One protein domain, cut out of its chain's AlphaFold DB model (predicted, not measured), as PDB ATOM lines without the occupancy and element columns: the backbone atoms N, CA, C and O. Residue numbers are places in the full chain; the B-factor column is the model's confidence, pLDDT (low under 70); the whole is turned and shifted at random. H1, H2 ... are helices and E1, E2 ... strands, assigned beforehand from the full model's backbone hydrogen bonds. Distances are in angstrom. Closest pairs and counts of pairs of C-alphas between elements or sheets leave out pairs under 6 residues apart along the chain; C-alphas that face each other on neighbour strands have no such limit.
ATOM      1  N   LYS A 108     -24.432  10.412 -36.951       57.25
ATOM      2  CA  LYS A 108     -24.736   9.303 -36.033       57.25
ATOM      3  C   LYS A 108     -24.245   9.590 -34.611       57.25
ATOM      4  O   LYS A 108     -24.944   9.270 -33.647       57.25
ATOM      5  N   ARG A 109     -23.079  10.227 -34.468       58.34
ATOM      6  CA  ARG A 109     -22.535  10.678 -33.177       58.34
ATOM      7  C   ARG A 109     -23.429  11.739 -32.535       58.34
ATOM      8  O   ARG A 109     -23.817  11.576 -31.378       58.34
ATOM      9  N   ILE A 110     -23.789  12.780 -33.288       50.41
ATOM     10  CA  ILE A 110     -24.652  13.875 -32.822       50.41
ATOM     11  C   ILE A 110     -26.009  13.322 -32.379       50.41
ATOM     12  O   ILE A 110     -26.471  13.624 -31.279       50.41
ATOM     13  N   LYS A 111     -26.608  12.423 -33.169       55.00
ATOM     14  CA  LYS A 111     -27.875  11.762 -32.826       55.00
ATOM     15  C   LYS A 111     -27.798  10.986 -31.506       55.00
ATOM     16  O   LYS A 111     -28.627  11.191 -30.623       55.00
ATOM     17  N   ASN A 112     -26.776  10.146 -31.332       59.06
ATOM     18  CA  ASN A 112     -26.595   9.361 -30.104       59.06
ATOM     19  C   ASN A 112     -26.369  10.247 -28.867       59.06
ATOM     20  O   ASN A 112     -26.830   9.931 -27.766       59.06
ATOM     21  N   TYR A 113     -25.664  11.362 -29.046       59.53
ATOM     22  CA  TYR A 113     -25.428  12.346 -27.997       59.53
ATOM     23  C   TYR A 113     -26.720  13.071 -27.585       59.53
ATOM     24  O   TYR A 113     -27.036  13.131 -26.394       59.53
ATOM     25  N   ILE A 114     -27.522  13.517 -28.558       55.72
ATOM     26  CA  ILE A 114     -28.838  14.137 -28.333       55.72
ATOM     27  C   ILE A 114     -29.793  13.168 -27.623       55.72
ATOM     28  O   ILE A 114     -30.492  13.569 -26.687       55.72
ATOM     29  N   ASP A 115     -29.799  11.887 -27.995       63.25
ATOM     30  CA  ASP A 115     -30.625  10.861 -27.344       63.25
ATOM     31  C   ASP A 115     -30.216  10.630 -25.880       63.25
ATOM     32  O   ASP A 115     -31.068  10.473 -24.996       63.25
ATOM     33  N   SER A 116     -28.909  10.642 -25.598       67.19
ATOM     34  CA  SER A 116     -28.361  10.534 -24.241       67.19
ATOM     35  C   SER A 116     -28.747  11.737 -23.371       67.19
ATOM     36  O   SER A 116     -29.261  11.575 -22.258       67.19
ATOM     37  N   ILE A 117     -28.603  12.953 -23.904       69.88
ATOM     38  CA  ILE A 117     -28.978  14.197 -23.217       69.88
ATOM     39  C   ILE A 117     -30.491  14.297 -23.007       69.88
ATOM     40  O   ILE A 117     -30.953  14.689 -21.935       69.88
ATOM     41  N   SER A 118     -31.292  13.861 -23.976       69.38
ATOM     42  CA  SER A 118     -32.754  13.851 -23.859       69.38
ATOM     43  C   SER A 118     -33.235  12.955 -22.715       69.38
ATOM     44  O   SER A 118     -34.180  13.303 -21.999       69.38
ATOM     45  N   LYS A 119     -32.567  11.816 -22.487       74.19
ATOM     46  CA  LYS A 119     -32.819  10.951 -21.321       74.19
ATOM     47  C   LYS A 119     -32.387  11.623 -20.017       74.19
ATOM     48  O   LYS A 119     -33.122  11.552 -19.031       74.19
ATOM     49  N   PHE A 120     -31.244  12.309 -20.018       79.56
ATOM     50  CA  PHE A 120     -30.756  13.082 -18.873       79.56
ATOM     51  C   PHE A 120     -31.734  14.196 -18.461       79.56
ATOM     52  O   PHE A 120     -32.079  14.290 -17.283       79.56
ATOM     53  N   PHE A 121     -32.259  14.979 -19.409       79.38
ATOM     54  CA  PHE A 121     -33.243  16.033 -19.131       79.38
ATOM     55  C   PHE A 121     -34.536  15.486 -18.528       79.38
ATOM     56  O   PHE A 121     -35.031  16.031 -17.541       79.38
ATOM     57  N   LYS A 122     -35.062  14.381 -19.074       76.44
ATOM     58  CA  LYS A 122     -36.265  13.723 -18.538       76.44
ATOM     59  C   LYS A 122     -36.048  13.233 -17.105       76.44
ATOM     60  O   LYS A 122     -36.895  13.476 -16.250       76.44
ATOM     61  N   LYS A 123     -34.907  12.590 -16.828       76.25
ATOM     62  CA  LYS A 123     -34.580  12.047 -15.497       76.25
ATOM     63  C   LYS A 123     -34.408  13.146 -14.442       76.25
ATOM     64  O   LYS A 123     -34.859  12.966 -13.318       76.25
ATOM     65  N   ASN A 124     -33.832  14.288 -14.818       72.69
ATOM     66  CA  ASN A 124     -33.598  15.429 -13.925       72.69
ATOM     67  C   ASN A 124     -34.727  16.479 -13.936       72.69
ATOM     68  O   ASN A 124     -34.544  17.580 -13.420       72.69
ATOM     69  N   LYS A 125     -35.893  16.158 -14.521       76.25
ATOM     70  CA  LYS A 125     -37.076  17.041 -14.596       76.25
ATOM     71  C   LYS A 125     -36.787  18.422 -15.206       76.25
ATOM     72  O   LYS A 125     -37.348  19.435 -14.790       76.25
ATOM     73  N   ILE A 126     -35.921  18.470 -16.215       77.38
ATOM     74  CA  ILE A 126     -35.562  19.703 -16.920       77.38
ATOM     75  C   ILE A 126     -36.510  19.855 -18.102       77.38
ATOM     76  O   ILE A 126     -36.367  19.174 -19.119       77.38
ATOM     77  N   PHE A 127     -37.515  20.720 -17.962       68.94
ATOM     78  CA  PHE A 127     -38.568  20.881 -18.970       68.94
ATOM     79  C   PHE A 127     -38.455  22.172 -19.778       68.94
ATOM     80  O   PHE A 127     -38.759  22.135 -20.972       68.94
ATOM     81  N   LYS A 128     -37.954  23.262 -19.179       71.50
ATOM     82  CA  LYS A 128     -37.807  24.552 -19.866       71.50
ATOM     83  C   LYS A 128     -36.826  24.453 -21.034       71.50
ATOM     84  O   LYS A 128     -35.710  23.962 -20.877       71.50
ATOM     85  N   SER A 129     -37.269  24.913 -22.199       65.25
ATOM     86  CA  SER A 129     -36.513  24.903 -23.456       65.25
ATOM     87  C   SER A 129     -35.244  25.749 -23.378       65.25
ATOM     88  O   SER A 129     -34.216  25.330 -23.896       65.25
ATOM     89  N   GLU A 130     -35.285  26.881 -22.677       71.94
ATOM     90  CA  GLU A 130     -34.154  27.813 -22.558       71.94
ATOM     91  C   GLU A 130     -32.961  27.182 -21.824       71.94
ATOM     92  O   GLU A 130     -31.832  27.270 -22.295       71.94
ATOM     93  N   ILE A 131     -33.216  26.460 -20.725       79.25
ATOM     94  CA  ILE A 131     -32.179  25.740 -19.964       79.25
ATOM     95  C   ILE A 131     -31.583  24.612 -20.809       79.25
ATOM     96  O   ILE A 131     -30.373  24.408 -20.814       79.25
ATOM     97  N   LYS A 132     -32.424  23.875 -21.550       76.44
ATOM     98  CA  LYS A 132     -31.947  22.809 -22.445       76.44
ATOM     99  C   LYS A 132     -31.047  23.365 -23.541       76.44
ATOM    100  O   LYS A 132     -30.036  22.748 -23.852       76.44
ATOM    101  N   LEU A 133     -31.419  24.508 -24.114       70.38
ATOM    102  CA  LEU A 133     -30.653  25.165 -25.166       70.38
ATOM    103  C   LEU A 133     -29.288  25.629 -24.648       70.38
ATOM    104  O   LEU A 133     -28.275  25.303 -25.258       70.38
ATOM    105  N   GLU A 134     -29.246  26.324 -23.510       78.25
ATOM    106  CA  GLU A 134     -27.975  26.774 -22.925       78.25
ATOM    107  C   GLU A 134     -27.097  25.600 -22.474       78.25
ATOM    108  O   GLU A 134     -25.883  25.628 -22.668       78.25
ATOM    109  N   PHE A 135     -27.700  24.516 -21.979       84.31
ATOM    110  CA  PHE A 135     -26.975  23.282 -21.681       84.31
ATOM    111  C   PHE A 135     -26.351  22.656 -22.927       84.31
ATOM    112  O   PHE A 135     -25.195  22.251 -22.887       84.31
ATOM    113  N   LEU A 136     -27.083  22.585 -24.041       73.56
ATOM    114  CA  LEU A 136     -26.552  22.044 -25.294       73.56
ATOM    115  C   LEU A 136     -25.412  22.907 -25.847       73.56
ATOM    116  O   LEU A 136     -24.406  22.355 -26.288       73.56
ATOM    117  N   LYS A 137     -25.531  24.239 -25.765       73.81
ATOM    118  CA  LYS A 137     -24.442  25.166 -26.115       73.81
ATOM    119  C   LYS A 137     -23.205  24.910 -25.247       73.81
ATOM    120  O   LYS A 137     -22.110  24.770 -25.777       73.81
ATOM    121  N   LEU A 138     -23.381  24.788 -23.928       80.12
ATOM    122  CA  LEU A 138     -22.290  24.485 -22.993       80.12
ATOM    123  C   LEU A 138     -21.619  23.148 -23.289       80.12
ATOM    124  O   LEU A 138     -20.396  23.040 -23.277       80.12
ATOM    125  N   ALA A 139     -22.417  22.130 -23.576       75.56
ATOM    126  CA  ALA A 139     -21.928  20.777 -23.751       75.56
ATOM    127  C   ALA A 139     -21.234  20.555 -25.113       75.56
ATOM    128  O   ALA A 139     -20.487  19.589 -25.268       75.56
ATOM    129  N   ASN A 140     -21.423  21.475 -26.070       68.25
ATOM    130  CA  ASN A 140     -20.628  21.557 -27.298       68.25
ATOM    131  C   ASN A 140     -19.211  22.107 -27.051       68.25
ATOM    132  O   ASN A 140     -18.282  21.790 -27.786       68.25
ATOM    133  N   GLU A 141     -19.038  22.929 -26.018       73.12
ATOM    134  CA  GLU A 141     -17.777  23.617 -25.733       73.12
ATOM    135  C   GLU A 141     -16.950  22.907 -24.649       73.12
ATOM    136  O   GLU A 141     -15.723  22.854 -24.727       73.12
ATOM    137  N   ILE A 142     -17.615  22.311 -23.655       79.81
ATOM    138  CA  ILE A 142     -16.982  21.552 -22.574       79.81
ATOM    139  C   ILE A 142     -17.361  20.080 -22.715       79.81
ATOM    140  O   ILE A 142     -18.449  19.649 -22.325       79.81
ATOM    141  N   THR A 143     -16.441  19.293 -23.273       77.06
ATOM    142  CA  THR A 143     -16.654  17.864 -23.530       77.06
ATOM    143  C   THR A 143     -16.213  16.998 -22.354       77.06
ATOM    144  O   THR A 143     -15.286  17.326 -21.623       77.06
ATOM    145  N   TYR A 144     -16.833  15.834 -22.180       78.44
ATOM    146  CA  TYR A 144     -16.516  14.910 -21.083       78.44
ATOM    147  C   TYR A 144     -15.079  14.343 -21.130       78.44
ATOM    148  O   TYR A 144     -14.592  13.799 -20.141       78.44
ATOM    149  N   ASP A 145     -14.373  14.466 -22.257       69.56
ATOM    150  CA  ASP A 145     -13.115  13.758 -22.516       69.56
ATOM    151  C   ASP A 145     -12.005  14.078 -21.514       69.56
ATOM    152  O   ASP A 145     -11.318  13.161 -21.068       69.56
ATOM    153  N   LYS A 146     -11.878  15.342 -21.084       75.94
ATOM    154  CA  LYS A 146     -10.844  15.760 -20.117       75.94
ATOM    155  C   LYS A 146     -11.149  15.363 -18.667       75.94
ATOM    156  O   LYS A 146     -10.269  15.456 -17.821       75.94
ATOM    157  N   PHE A 147     -12.365  14.887 -18.384       80.19
ATOM    158  CA  PHE A 147     -12.788  14.407 -17.062       80.19
ATOM    159  C   PHE A 147     -12.996  12.886 -17.008       80.19
ATOM    160  O   PHE A 147     -13.446  12.352 -15.985       80.19
ATOM    161  N   LYS A 148     -12.660  12.162 -18.085       74.75
ATOM    162  CA  LYS A 148     -12.711  10.694 -18.115       74.75
ATOM    163  C   LYS A 148     -11.795  10.114 -17.039       74.75
ATOM    164  O   LYS A 148     -10.625  10.462 -16.943       74.75
ATOM    165  N   GLY A 149     -12.350   9.226 -16.217       75.62
ATOM    166  CA  GLY A 149     -11.650   8.628 -15.076       75.62
ATOM    167  C   GLY A 149     -11.752   9.432 -13.775       75.62
ATOM    168  O   GLY A 149     -11.533   8.856 -12.715       75.62
ATOM    169  N   MET A 150     -12.153  10.708 -13.831       81.44
ATOM    170  CA  MET A 150     -12.420  11.536 -12.644       81.44
ATOM    171  C   MET A 150     -13.905  11.514 -12.270       81.44
ATOM    172  O   MET A 150     -14.266  11.326 -11.110       81.44
ATOM    173  N   PHE A 151     -14.779  11.657 -13.267       81.88
ATOM    174  CA  PHE A 151     -16.228  11.634 -13.092       81.88
ATOM    175  C   PHE A 151     -16.872  10.618 -14.024       81.88
ATOM    176  O   PHE A 151     -16.309  10.262 -15.052       81.88
ATOM    177  N   THR A 152     -18.082  10.167 -13.690       83.00
ATOM    178  CA  THR A 152     -18.940   9.482 -14.662       83.00
ATOM    179  C   THR A 152     -19.586  10.511 -15.590       83.00
ATOM    180  O   THR A 152     -19.826  11.647 -15.183       83.00
ATOM    181  N   LEU A 153     -19.957  10.118 -16.815       78.50
ATOM    182  CA  LEU A 153     -20.651  11.008 -17.763       78.50
ATOM    183  C   LEU A 153     -21.925  11.629 -17.158       78.50
ATOM    184  O   LEU A 153     -22.248  12.786 -17.404       78.50
ATOM    185  N   LYS A 154     -22.636  10.864 -16.323       79.75
ATOM    186  CA  LYS A 154     -23.835  11.328 -15.617       79.75
ATOM    187  C   LYS A 154     -23.495  12.411 -14.587       79.75
ATOM    188  O   LYS A 154     -24.189  13.420 -14.543       79.75
ATOM    189  N   LYS A 155     -22.428  12.213 -13.802       85.44
ATOM    190  CA  LYS A 155     -21.925  13.191 -12.824       85.44
ATOM    191  C   LYS A 155     -21.446  14.462 -13.521       85.44
ATOM    192  O   LYS A 155     -21.882  15.537 -13.144       85.44
ATOM    193  N   PHE A 156     -20.663  14.326 -14.590       87.19
ATOM    194  CA  PHE A 156     -20.216  15.445 -15.421       87.19
ATOM    195  C   PHE A 156     -21.389  16.271 -15.960       87.19
ATOM    196  O   PHE A 156     -21.437  17.469 -15.721       87.19
ATOM    197  N   ASN A 157     -22.388  15.639 -16.586       86.50
ATOM    198  CA  ASN A 157     -23.557  16.359 -17.103       86.50
ATOM    199  C   ASN A 157     -24.333  17.093 -15.998       86.50
ATOM    200  O   ASN A 157     -24.841  18.186 -16.225       86.50
ATOM    201  N   THR A 158     -24.429  16.519 -14.795       88.12
ATOM    202  CA  THR A 158     -25.028  17.224 -13.656       88.12
ATOM    203  C   THR A 158     -24.160  18.402 -13.210       88.12
ATOM    204  O   THR A 158     -24.690  19.483 -13.002       88.12
ATOM    205  N   LEU A 159     -22.838  18.254 -13.128       91.62
ATOM    206  CA  LEU A 159     -21.930  19.359 -12.793       91.62
ATOM    207  C   LEU A 159     -22.004  20.497 -13.827       91.62
ATOM    208  O   LEU A 159     -22.114  21.660 -13.452       91.62
ATOM    209  N   SER A 160     -22.060  20.180 -15.123       90.62
ATOM    210  CA  SER A 160     -22.266  21.169 -16.189       90.62
ATOM    211  C   SER A 160     -23.607  21.895 -16.064       90.62
ATOM    212  O   SER A 160     -23.694  23.081 -16.364       90.62
ATOM    213  N   LEU A 161     -24.657  21.215 -15.591       91.25
ATOM    214  CA  LEU A 161     -25.964  21.835 -15.374       91.25
ATOM    215  C   LEU A 161     -25.913  22.936 -14.308       91.25
ATOM    216  O   LEU A 161     -26.649  23.910 -14.432       91.25
ATOM    217  N   PHE A 162     -25.048  22.816 -13.298       92.50
ATOM    218  CA  PHE A 162     -24.882  23.857 -12.282       92.50
ATOM    219  C   PHE A 162     -24.481  25.201 -12.907       92.50
ATOM    220  O   PHE A 162     -25.111  26.212 -12.613       92.50
ATOM    221  N   LEU A 163     -23.509  25.198 -13.831       92.38
ATOM    222  CA  LEU A 163     -23.074  26.406 -14.548       92.38
ATOM    223  C   LEU A 163     -24.195  27.020 -15.401       92.38
ATOM    224  O   LEU A 163     -24.234  28.227 -15.593       92.38
ATOM    225  N   VAL A 164     -25.110  26.193 -15.917       91.12
ATOM    226  CA  VAL A 164     -26.254  26.667 -16.713       91.12
ATOM    227  C   VAL A 164     -27.332  27.281 -15.829       91.12
ATOM    228  O   VAL A 164     -27.945  28.259 -16.234       91.12
ATOM    229  N   LEU A 165     -27.611  26.701 -14.659       90.00
ATOM    230  CA  LEU A 165     -28.646  27.209 -13.753       90.00
ATOM    231  C   LEU A 165     -28.207  28.506 -13.066       90.00
ATOM    232  O   LEU A 165     -28.996  29.444 -12.997       90.00
ATOM    233  N   ASN A 166     -26.940  28.581 -12.657       91.75
ATOM    234  CA  ASN A 166     -26.325  29.773 -12.077       91.75
ATOM    235  C   ASN A 166     -25.744  30.676 -13.168       91.75
ATOM    236  O   ASN A 166     -24.553  30.964 -13.189       91.75
ATOM    237  N   HIS A 167     -26.599  31.096 -14.100       91.69
ATOM    238  CA  HIS A 167     -26.258  31.996 -15.199       91.69
ATOM    239  C   HIS A 167     -27.094  33.286 -15.095       91.69
ATOM    240  O   HIS A 167     -28.301  33.187 -14.847       91.69
ATOM    241  N   PRO A 168     -26.544  34.489 -15.371       89.12
ATOM    242  CA  PRO A 168     -27.269  35.758 -15.202       89.12
ATOM    243  C   PRO A 168     -28.599  35.851 -15.965       89.12
ATOM    244  O   PRO A 168     -29.593  36.332 -15.433       89.12
ATOM    245  N   LYS A 169     -28.665  35.290 -17.181       86.38
ATOM    246  CA  LYS A 169     -29.905  35.124 -17.976       86.38
ATOM    247  C   LYS A 169     -31.071  34.467 -17.220       86.38
ATOM    248  O   LYS A 169     -32.224  34.695 -17.573       86.38
ATOM    249  N   PHE A 170     -30.790  33.618 -16.233       86.88
ATOM    250  CA  PHE A 170     -31.803  32.898 -15.456       86.88
ATOM    251  C   PHE A 170     -31.914  33.385 -14.011       86.88
ATOM    252  O   PHE A 170     -32.600  32.750 -13.204       86.88
ATOM    253  N   TYR A 171     -31.277  34.509 -13.686       84.19
ATOM    254  CA  TYR A 171     -31.377  35.139 -12.379       84.19
ATOM    255  C   TYR A 171     -32.847  35.401 -11.992       84.19
ATOM    256  O   TYR A 171     -33.692  35.655 -12.855       84.19
ATOM    257  N   LYS A 172     -33.172  35.244 -10.700       80.50
ATOM    258  CA  LYS A 172     -34.526  35.097 -10.103       80.50
ATOM    259  C   LYS A 172     -35.336  33.864 -10.502       80.50
ATOM    260  O   LYS A 172     -36.178  33.421  -9.725       80.50
ATOM    261  N   ALA A 173     -35.126  33.309 -11.691       76.69
ATOM    262  CA  ALA A 173     -35.868  32.137 -12.142       76.69
ATOM    263  C   ALA A 173     -35.244  30.817 -11.659       76.69
ATOM    264  O   ALA A 173     -35.995  29.869 -11.412       76.69
ATOM    265  N   TYR A 174     -33.906  30.736 -11.575       74.00
ATOM    266  CA  TYR A 174     -33.171  29.480 -11.337       74.00
ATOM    267  C   TYR A 174     -31.832  29.587 -10.594       74.00
ATOM    268  O   TYR A 174     -31.116  28.586 -10.538       74.00
ATOM    269  N   ASP A 175     -31.520  30.736 -10.002       73.38
ATOM    270  CA  ASP A 175     -30.344  30.878  -9.139       73.38
ATOM    271  C   ASP A 175     -30.457  29.929  -7.931       73.38
ATOM    272  O   ASP A 175     -31.483  29.905  -7.246       73.38
ATOM    273  N   ILE A 176     -29.455  29.069  -7.740       82.50
ATOM    274  CA  ILE A 176     -29.493  27.970  -6.771       82.50
ATOM    275  C   ILE A 176     -28.147  27.850  -6.065       82.50
ATOM    276  O   ILE A 176     -27.098  27.708  -6.703       82.50
ATOM    277  N   SER A 177     -28.176  27.836  -4.732       85.44
ATOM    278  CA  SER A 177     -26.946  27.665  -3.958       85.44
ATOM    279  C   SER A 177     -26.325  26.288  -4.213       85.44
ATOM    280  O   SER A 177     -26.996  25.337  -4.632       85.44
ATOM    281  N   ILE A 178     -25.027  26.146  -3.929       85.88
ATOM    282  CA  ILE A 178     -24.345  24.846  -4.026       85.88
ATOM    283  C   ILE A 178     -25.087  23.789  -3.194       85.88
ATOM    284  O   ILE A 178     -25.308  22.672  -3.657       85.88
ATOM    285  N   GLU A 179     -25.520  24.136  -1.986       85.50
ATOM    286  CA  GLU A 179     -26.176  23.204  -1.066       85.50
ATOM    287  C   GLU A 179     -27.553  22.763  -1.571       85.50
ATOM    288  O   GLU A 179     -27.875  21.571  -1.565       85.50
ATOM    289  N   GLU A 180     -28.345  23.703  -2.086       86.00
ATOM    290  CA  GLU A 180     -29.645  23.416  -2.694       86.00
ATOM    291  C   GLU A 180     -29.505  22.575  -3.962       86.00
ATOM    292  O   GLU A 180     -30.286  21.643  -4.187       86.00
ATOM    293  N   PHE A 181     -28.487  22.857  -4.776       88.62
ATOM    294  CA  PHE A 181     -28.194  22.098  -5.981       88.62
ATOM    295  C   PHE A 181     -27.850  20.644  -5.654       88.62
ATOM    296  O   PHE A 181     -28.450  19.720  -6.215       88.62
ATOM    297  N   LEU A 182     -26.935  20.431  -4.704       88.00
ATOM    298  CA  LEU A 182     -26.544  19.096  -4.258       88.00
ATOM    299  C   LEU A 182     -27.749  18.342  -3.685       88.00
ATOM    300  O   LEU A 182     -28.017  17.215  -4.102       88.00
ATOM    301  N   LYS A 183     -28.551  18.981  -2.823       85.25
ATOM    302  CA  LYS A 183     -29.772  18.385  -2.252       85.25
ATOM    303  C   LYS A 183     -30.788  17.992  -3.326       85.25
ATOM    304  O   LYS A 183     -31.416  16.938  -3.235       85.25
ATOM    305  N   LYS A 184     -30.963  18.828  -4.350       84.31
ATOM    306  CA  LYS A 184     -31.945  18.606  -5.417       84.31
ATOM    307  C   LYS A 184     -31.521  17.495  -6.370       84.31
ATOM    308  O   LYS A 184     -32.358  16.666  -6.723       84.31
ATOM    309  N   TYR A 185     -30.258  17.465  -6.787       81.62
ATOM    310  CA  TYR A 185     -29.812  16.593  -7.877       81.62
ATOM    311  C   TYR A 185     -29.105  15.309  -7.417       81.62
ATOM    312  O   TYR A 185     -29.076  14.349  -8.192       81.62
ATOM    313  N   ASN A 186     -28.657  15.204  -6.157       81.44
ATOM    314  CA  ASN A 186     -28.143  13.936  -5.609       81.44
ATOM    315  C   ASN A 186     -29.221  12.856  -5.487       81.44
ATOM    316  O   ASN A 186     -28.941  11.693  -5.765       81.44
ATOM    317  N   ASN A 187     -30.478  13.231  -5.225       66.75
ATOM    318  CA  ASN A 187     -31.608  12.291  -5.152       66.75
ATOM    319  C   ASN A 187     -31.866  11.503  -6.457       66.75
ATOM    320  O   ASN A 187     -32.609  10.525  -6.454       66.75
ATOM    321  N   PHE A 188     -31.281  11.923  -7.585       62.88
ATOM    322  CA  PHE A 188     -31.490  11.321  -8.910       62.88
ATOM    323  C   PHE A 188     -30.247  10.578  -9.450       62.88
ATOM    324  O   PHE A 188     -30.262  10.021 -10.567       62.88
ATOM    325  N   LEU A 189     -29.160  10.543  -8.673       60.47
ATOM    326  CA  LEU A 189     -27.876   9.955  -9.047       60.47
ATOM    327  C   LEU A 189     -27.639   8.604  -8.356       60.47
ATOM    328  O   LEU A 189     -28.205   8.309  -7.318       60.47
ATOM    329  N   GLU A 190     -26.832   7.748  -8.992       58.28
ATOM    330  CA  GLU A 190     -26.421   6.448  -8.416       58.28
ATOM    331  C   GLU A 190     -25.151   6.585  -7.557       58.28
ATOM    332  O   GLU A 190     -24.811   5.681  -6.806       58.28
ATOM    333  N   GLN A 191     -24.454   7.720  -7.679       61.44
ATOM    334  CA  GLN A 191     -23.294   8.129  -6.892       61.44
ATOM    335  C   GLN A 191     -23.485   9.600  -6.521       61.44
ATOM    336  O   GLN A 191     -23.818  10.403  -7.397       61.44
ATOM    337  N   GLU A 192     -23.283   9.945  -5.252       77.50
ATOM    338  CA  GLU A 192     -23.472  11.311  -4.765       77.50
ATOM    339  C   GLU A 192     -22.403  12.265  -5.318       77.50
ATOM    340  O   GLU A 192     -21.221  11.929  -5.449       77.50
ATOM    341  N   ILE A 193     -22.837  13.475  -5.670       85.62
ATOM    342  CA  ILE A 193     -21.959  14.613  -5.927       85.62
ATOM    343  C   ILE A 193     -21.676  15.261  -4.581       85.62
ATOM    344  O   ILE A 193     -22.598  15.606  -3.843       85.62
ATOM    345  N   THR A 194     -20.401  15.432  -4.261       88.62
ATOM    346  CA  THR A 194     -19.972  16.161  -3.070       88.62
ATOM    347  C   THR A 194     -19.722  17.631  -3.404       88.62
ATOM    348  O   THR A 194     -19.474  17.991  -4.558       88.62
ATOM    349  N   LYS A 195     -19.722  18.499  -2.383       88.81
ATOM    350  CA  LYS A 195     -19.300  19.905  -2.529       88.81
ATOM    351  C   LYS A 195     -17.884  20.004  -3.111       88.81
ATOM    352  O   LYS A 195     -17.641  20.847  -3.967       88.81
ATOM    353  N   ALA A 196     -16.987  19.096  -2.718       88.38
ATOM    354  CA  ALA A 196     -15.623  19.029  -3.239       88.38
ATOM    355  C   ALA A 196     -15.580  18.714  -4.742       88.38
ATOM    356  O   ALA A 196     -14.811  19.339  -5.464       88.38
ATOM    357  N   ASP A 197     -16.431  17.807  -5.235       90.56
ATOM    358  CA  ASP A 197     -16.503  17.498  -6.670       90.56
ATOM    359  C   ASP A 197     -16.941  18.707  -7.499       90.56
ATOM    360  O   ASP A 197     -16.394  18.955  -8.573       90.56
ATOM    361  N   LEU A 198     -17.936  19.450  -7.004       91.62
ATOM    362  CA  LEU A 198     -18.452  20.632  -7.687       91.62
ATOM    363  C   LEU A 198     -17.429  21.768  -7.689       91.62
ATOM    364  O   LEU A 198     -17.179  22.345  -8.743       91.62
ATOM    365  N   LEU A 199     -16.799  22.043  -6.546       91.31
ATOM    366  CA  LEU A 199     -15.749  23.057  -6.449       91.31
ATOM    367  C   LEU A 199     -14.530  22.692  -7.302       91.31
ATOM    368  O   LEU A 199     -14.017  23.550  -8.010       91.31
ATOM    369  N   PHE A 200     -14.117  21.421  -7.312       92.50
ATOM    370  CA  PHE A 200     -13.043  20.945  -8.186       92.50
ATOM    371  C   PHE A 200     -13.396  21.132  -9.665       92.50
ATOM    372  O   PHE A 200     -12.571  21.596 -10.450       92.50
ATOM    373  N   PHE A 201     -14.627  20.801 -10.060       93.56
ATOM    374  CA  PHE A 201     -15.090  21.005 -11.430       93.56
ATOM    375  C   PHE A 201     -15.093  22.486 -11.823       93.56
ATOM    376  O   PHE A 201     -14.552  22.825 -12.876       93.56
ATOM    377  N   ILE A 202     -15.640  23.363 -10.975       92.19
ATOM    378  CA  ILE A 202     -15.644  24.815 -11.200       92.19
ATOM    379  C   ILE A 202     -14.208  25.326 -11.299       92.19
ATOM    380  O   ILE A 202     -13.877  25.983 -12.276       92.19
ATOM    381  N   GLN A 203     -13.327  24.953 -10.373       91.81
ATOM    382  CA  GLN A 203     -11.921  25.351 -10.408       91.81
ATOM    383  C   GLN A 203     -11.252  24.946 -11.726       91.81
ATOM    384  O   GLN A 203     -10.595  25.769 -12.355       91.81
ATOM    385  N   LYS A 204     -11.438  23.704 -12.188       90.56
ATOM    386  CA  LYS A 204     -10.839  23.233 -13.446       90.56
ATOM    387  C   LYS A 204     -11.395  23.952 -14.672       90.56
ATOM    388  O   LYS A 204     -10.638  24.309 -15.570       90.56
ATOM    389  N   VAL A 205     -12.708  24.141 -14.737       88.94
ATOM    390  CA  VAL A 205     -13.375  24.702 -15.922       88.94
ATOM    391  C   VAL A 205     -13.273  26.226 -15.973       88.94
ATOM    392  O   VAL A 205     -12.958  26.768 -17.027       88.94
ATOM    393  N   VAL A 206     -13.542  26.895 -14.854       87.88
ATOM    394  CA  VAL A 206     -13.683  28.353 -14.736       87.88
ATOM    395  C   VAL A 206     -12.343  28.998 -14.387       87.88
ATOM    396  O   VAL A 206     -11.900  29.888 -15.104       87.88
ATOM    397  N   SER A 207     -11.677  28.548 -13.318       85.25
ATOM    398  CA  SER A 207     -10.478  29.222 -12.791       85.25
ATOM    399  C   SER A 207      -9.190  28.835 -13.527       85.25
ATOM    400  O   SER A 207      -8.392  29.696 -13.873       85.25
ATOM    401  N   GLU A 208      -8.977  27.544 -13.788       86.56
ATOM    402  CA  GLU A 208      -7.795  27.029 -14.498       86.56
ATOM    403  C   GLU A 208      -7.963  27.024 -16.022       86.56
ATOM    404  O   GLU A 208      -7.036  26.669 -16.745       86.56
ATOM    405  N   ASN A 209      -9.146  27.408 -16.513       80.31
ATOM    406  CA  ASN A 209      -9.438  27.546 -17.932       80.31
ATOM    407  C   ASN A 209      -9.090  26.289 -18.763       80.31
ATOM    408  O   ASN A 209      -8.514  26.365 -19.851       80.31
ATOM    409  N   LEU A 210      -9.450  25.098 -18.266       81.38
ATOM    410  CA  LEU A 210      -9.070  23.813 -18.872       81.38
ATOM    411  C   LEU A 210      -9.448  23.684 -20.361       81.38
ATOM    412  O   LEU A 210      -8.826  22.904 -21.087       81.38
ATOM    413  N   TYR A 211     -10.473  24.404 -20.825       75.25
ATOM    414  CA  TYR A 211     -10.965  24.373 -22.210       75.25
ATOM    415  C   TYR A 211     -10.622  25.621 -23.032       75.25
ATOM    416  O   TYR A 211     -11.093  25.718 -24.159       75.25
ATOM    417  N   ASN A 212      -9.783  26.531 -22.529       77.06
ATOM    418  CA  ASN A 212      -9.497  27.826 -23.164       77.06
ATOM    419  C   ASN A 212     -10.765  28.681 -23.396       77.06
ATOM    420  O   ASN A 212     -10.860  29.413 -24.378       77.06
ATOM    421  N   ILE A 213     -11.739  28.586 -22.492       79.50
ATOM    422  CA  ILE A 213     -12.961  29.388 -22.443       79.50
ATOM    423  C   ILE A 213     -12.883  30.304 -21.220       79.50
ATOM    424  O   ILE A 213     -12.869  29.833 -20.083       79.50
ATOM    425  N   LYS A 214     -12.888  31.620 -21.439       85.19
ATOM    426  CA  LYS A 214     -12.948  32.594 -20.344       85.19
ATOM    427  C   LYS A 214     -14.365  32.641 -19.767       85.19
ATOM    428  O   LYS A 214     -15.347  32.788 -20.500       85.19
ATOM    429  N   PHE A 215     -14.456  32.539 -18.446       88.81
ATOM    430  CA  PHE A 215     -15.696  32.686 -17.693       88.81
ATOM    431  C   PHE A 215     -15.665  33.969 -16.868       88.81
ATOM    432  O   PHE A 215     -14.700  34.234 -16.154       88.81
ATOM    433  N   PHE A 216     -16.752  34.721 -16.936       88.94
ATOM    434  CA  PHE A 216     -17.051  35.808 -16.021       88.94
ATOM    435  C   PHE A 216     -17.771  35.268 -14.791       88.94
ATOM    436  O   PHE A 216     -18.600  34.357 -14.902       88.94
ATOM    437  N   GLN A 217     -17.438  35.832 -13.634       89.88
ATOM    438  CA  GLN A 217     -17.977  35.459 -12.333       89.88
ATOM    439  C   GLN A 217     -18.619  36.688 -11.708       89.88
ATOM    440  O   GLN A 217     -17.992  37.739 -11.646       89.88
ATOM    441  N   LEU A 218     -19.867  36.563 -11.274       87.56
ATOM    442  CA  LEU A 218     -20.634  37.670 -10.724       87.56
ATOM    443  C   LEU A 218     -21.135  37.278  -9.334       87.56
ATOM    444  O   LEU A 218     -22.004  36.413  -9.209       87.56
ATOM    445  N   SER A 219     -20.515  37.866  -8.311       82.62
ATOM    446  CA  SER A 219     -20.748  37.552  -6.898       82.62
ATOM    447  C   SER A 219     -21.926  38.352  -6.352       82.62
ATOM    448  O   SER A 219     -21.950  39.575  -6.477       82.62
ATOM    449  N   LEU A 220     -22.888  37.674  -5.734       81.38
ATOM    450  CA  LEU A 220     -24.038  38.294  -5.073       81.38
ATOM    451  C   LEU A 220     -23.697  38.536  -3.592       81.38
ATOM    452  O   LEU A 220     -23.355  37.582  -2.890       81.38
ATOM    453  N   GLU A 221     -23.774  39.787  -3.122       58.75
ATOM    454  CA  GLU A 221     -23.316  40.193  -1.776       58.75
ATOM    455  C   GLU A 221     -24.091  39.526  -0.620       58.75
ATOM    456  O   GLU A 221     -23.537  39.358   0.465       58.75
ATOM    457  N   GLU A 222     -25.335  39.088  -0.838       54.66
ATOM    458  CA  GLU A 222     -26.196  38.581   0.243       54.66
ATOM    459  C   GLU A 222     -26.058  37.068   0.545       54.66
ATOM    460  O   GLU A 222     -26.542  36.638   1.587       54.66
ATOM    461  N   ASP A 223     -25.396  36.247  -0.295       53.84
ATOM    462  CA  ASP A 223     -25.620  34.778  -0.265       53.84
ATOM    463  C   ASP A 223     -24.422  33.851  -0.629       53.84
ATOM    464  O   ASP A 223     -24.622  32.650  -0.828       53.84
ATOM    465  N   GLU A 224     -23.184  34.349  -0.781       63.53
ATOM    466  CA  GLU A 224     -22.027  33.578  -1.328       63.53
ATOM    467  C   GLU A 224     -22.301  32.906  -2.700       63.53
ATOM    468  O   GLU A 224     -21.594  31.990  -3.138       63.53
ATOM    469  N   LYS A 225     -23.350  33.338  -3.408       81.00
ATOM    470  CA  LYS A 225     -23.726  32.803  -4.718       81.00
ATOM    471  C   LYS A 225     -22.952  33.516  -5.814       81.00
ATOM    472  O   LYS A 225     -22.787  34.733  -5.799       81.00
ATOM    473  N   ILE A 226     -22.507  32.728  -6.787       86.81
ATOM    474  CA  ILE A 226     -21.746  33.208  -7.935       86.81
ATOM    475  C   ILE A 226     -22.485  32.783  -9.195       86.81
ATOM    476  O   ILE A 226     -22.787  31.600  -9.381       86.81
ATOM    477  N   LEU A 227     -22.747  33.752 -10.066       91.38
ATOM    478  CA  LEU A 227     -23.285  33.521 -11.398       91.38
ATOM    479  C   LEU A 227     -22.141  33.452 -12.412       91.38
ATOM    480  O   LEU A 227     -21.184  34.221 -12.343       91.38
ATOM    481  N   TYR A 228     -22.266  32.547 -13.377       92.25
ATOM    482  CA  TYR A 228     -21.241  32.247 -14.368       92.25
ATOM    483  C   TYR A 228     -21.777  32.453 -15.780       92.25
ATOM    484  O   TYR A 228     -22.860  31.984 -16.133       92.25
ATOM    485  N   PHE A 229     -20.986  33.101 -16.627       91.94
ATOM    486  CA  PHE A 229     -21.258  33.176 -18.059       91.94
ATOM    487  C   PHE A 229     -19.961  33.225 -18.859       91.94
ATOM    488  O   PHE A 229     -18.913  33.611 -18.353       91.94
ATOM    489  N   ARG A 230     -20.012  32.767 -20.111       89.00
ATOM    490  CA  ARG A 230     -18.815  32.574 -20.942       89.00
ATOM    491  C   ARG A 230     -18.614  33.743 -21.887       89.00
ATOM    492  O   ARG A 230     -19.589  34.147 -22.522       89.00
ATOM    493  N   SER A 231     -17.380  34.215 -22.055       78.62
ATOM    494  CA  SER A 231     -17.074  35.338 -22.954       78.62
ATOM    495  C   SER A 231     -17.422  35.038 -24.413       78.62
ATOM    496  O   SER A 231     -17.989  35.875 -25.099       78.62
TER     497      SER A 231
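Overview. This is residues 108 to 231 of the 800 residues of an uncharacterized protein of marine sediment metagenome (UniProt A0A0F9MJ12). One helix, H4, runs through the middle of a small helical body, with H2 crossing it on one side, H5 and H6 round its other side, and the short H3 by its first residues. A two-stranded hairpin, E1 and E2, packs by E2 on the last residues of H4, 162 to 165, while the long H1, with its later residues near both H2 and H4, slopes away from the body and sticks out with residues 108 to 113. The 124 printed residues hold six named helices, H1 to H6, followed by two named strands, E1 and E2, in an antiparallel sheet; the class is mostly helix. The whole is compact, with a radius of gyration of the C-alphas of 13.9 A, and spans 45 by 30 by 27 A, only just elongated.

Arrangement. H1, residues 108 to 123, is close to but not clearly touching H2, residues 129 to 141; the closest C-alphas, of Phe 121 and Lys 132, are 7.7 A apart. H4, residues 153 to 165, touches H2 with residues 160 to 165 alone, at a steep tilt of 61 degrees, opposite ways; the closest C-alphas, of Phe 135 and Val 164, are 6.1 A apart. H3, residues 144 to 147, only just touches H4, with 3 pairs of C-alphas within 8 A, the closest those of Tyr 144 and Leu 153 at 6.6 A. H5, residues 178 to 186, is close to but not clearly touching H4, with the C-alphas of Phe 162 and Phe 181 closest at 7.3 A. H6, residues 195 to 207, is also close to but not clearly touching H4, with Leu 159 and Leu 198 closest at 6.3 A between C-alphas. H5 and H6 only just touch, with 3 pairs of C-alphas within 8 A, the closest those of Ile 178 and Lys 195 at 7.2 A; of H6, residue 195 alone takes part. E1, residues 215 to 219, and E2, residues 226 to 230, form an antiparallel hairpin, with N 216 and O 229 at 2.8 A and N 218 and O 227 at 2.9 A, within hydrogen-bond range. The closest C-alphas of H4 and E2, of Leu 163 and Tyr 228, are 6.1 A apart; those of H6 and E1, of Val 206 and Phe 215, 5.6 A. Every O i to N i+4 pair is within hydrogen-bond range in H1, H5 and H6, 8 of 9 in H2 and in H4, and H3 is too short for such a pair.

Along the chain. H1 begins at C-alpha 108, (-24.736, 9.303, -36.033), and is 22.9 A long from first to last C-alpha. H2 measures 18.9 A, H4 18.5 A and H6 16.4 A, and the shorter H3 and H5 lie before and after H4 in the chain. H4 ends at C-alpha 165, (-28.646, 27.209, -13.753). E1 measures 12.9 A and E2 13.3 A, ending at C-alpha 230, (-18.815, 32.574, -20.942).

Size, cuts and confidence. The two C-alphas farthest apart, of Lys 108 and Glu 222, are 46.6 A apart. The printed part has no cut, and the link from H4 to H5, residues 166 to 177, is long. The mean pLDDT of the printed part is 79.2; among the residues under 70 are 108 to 118, 187 to 191 and 221 to 224.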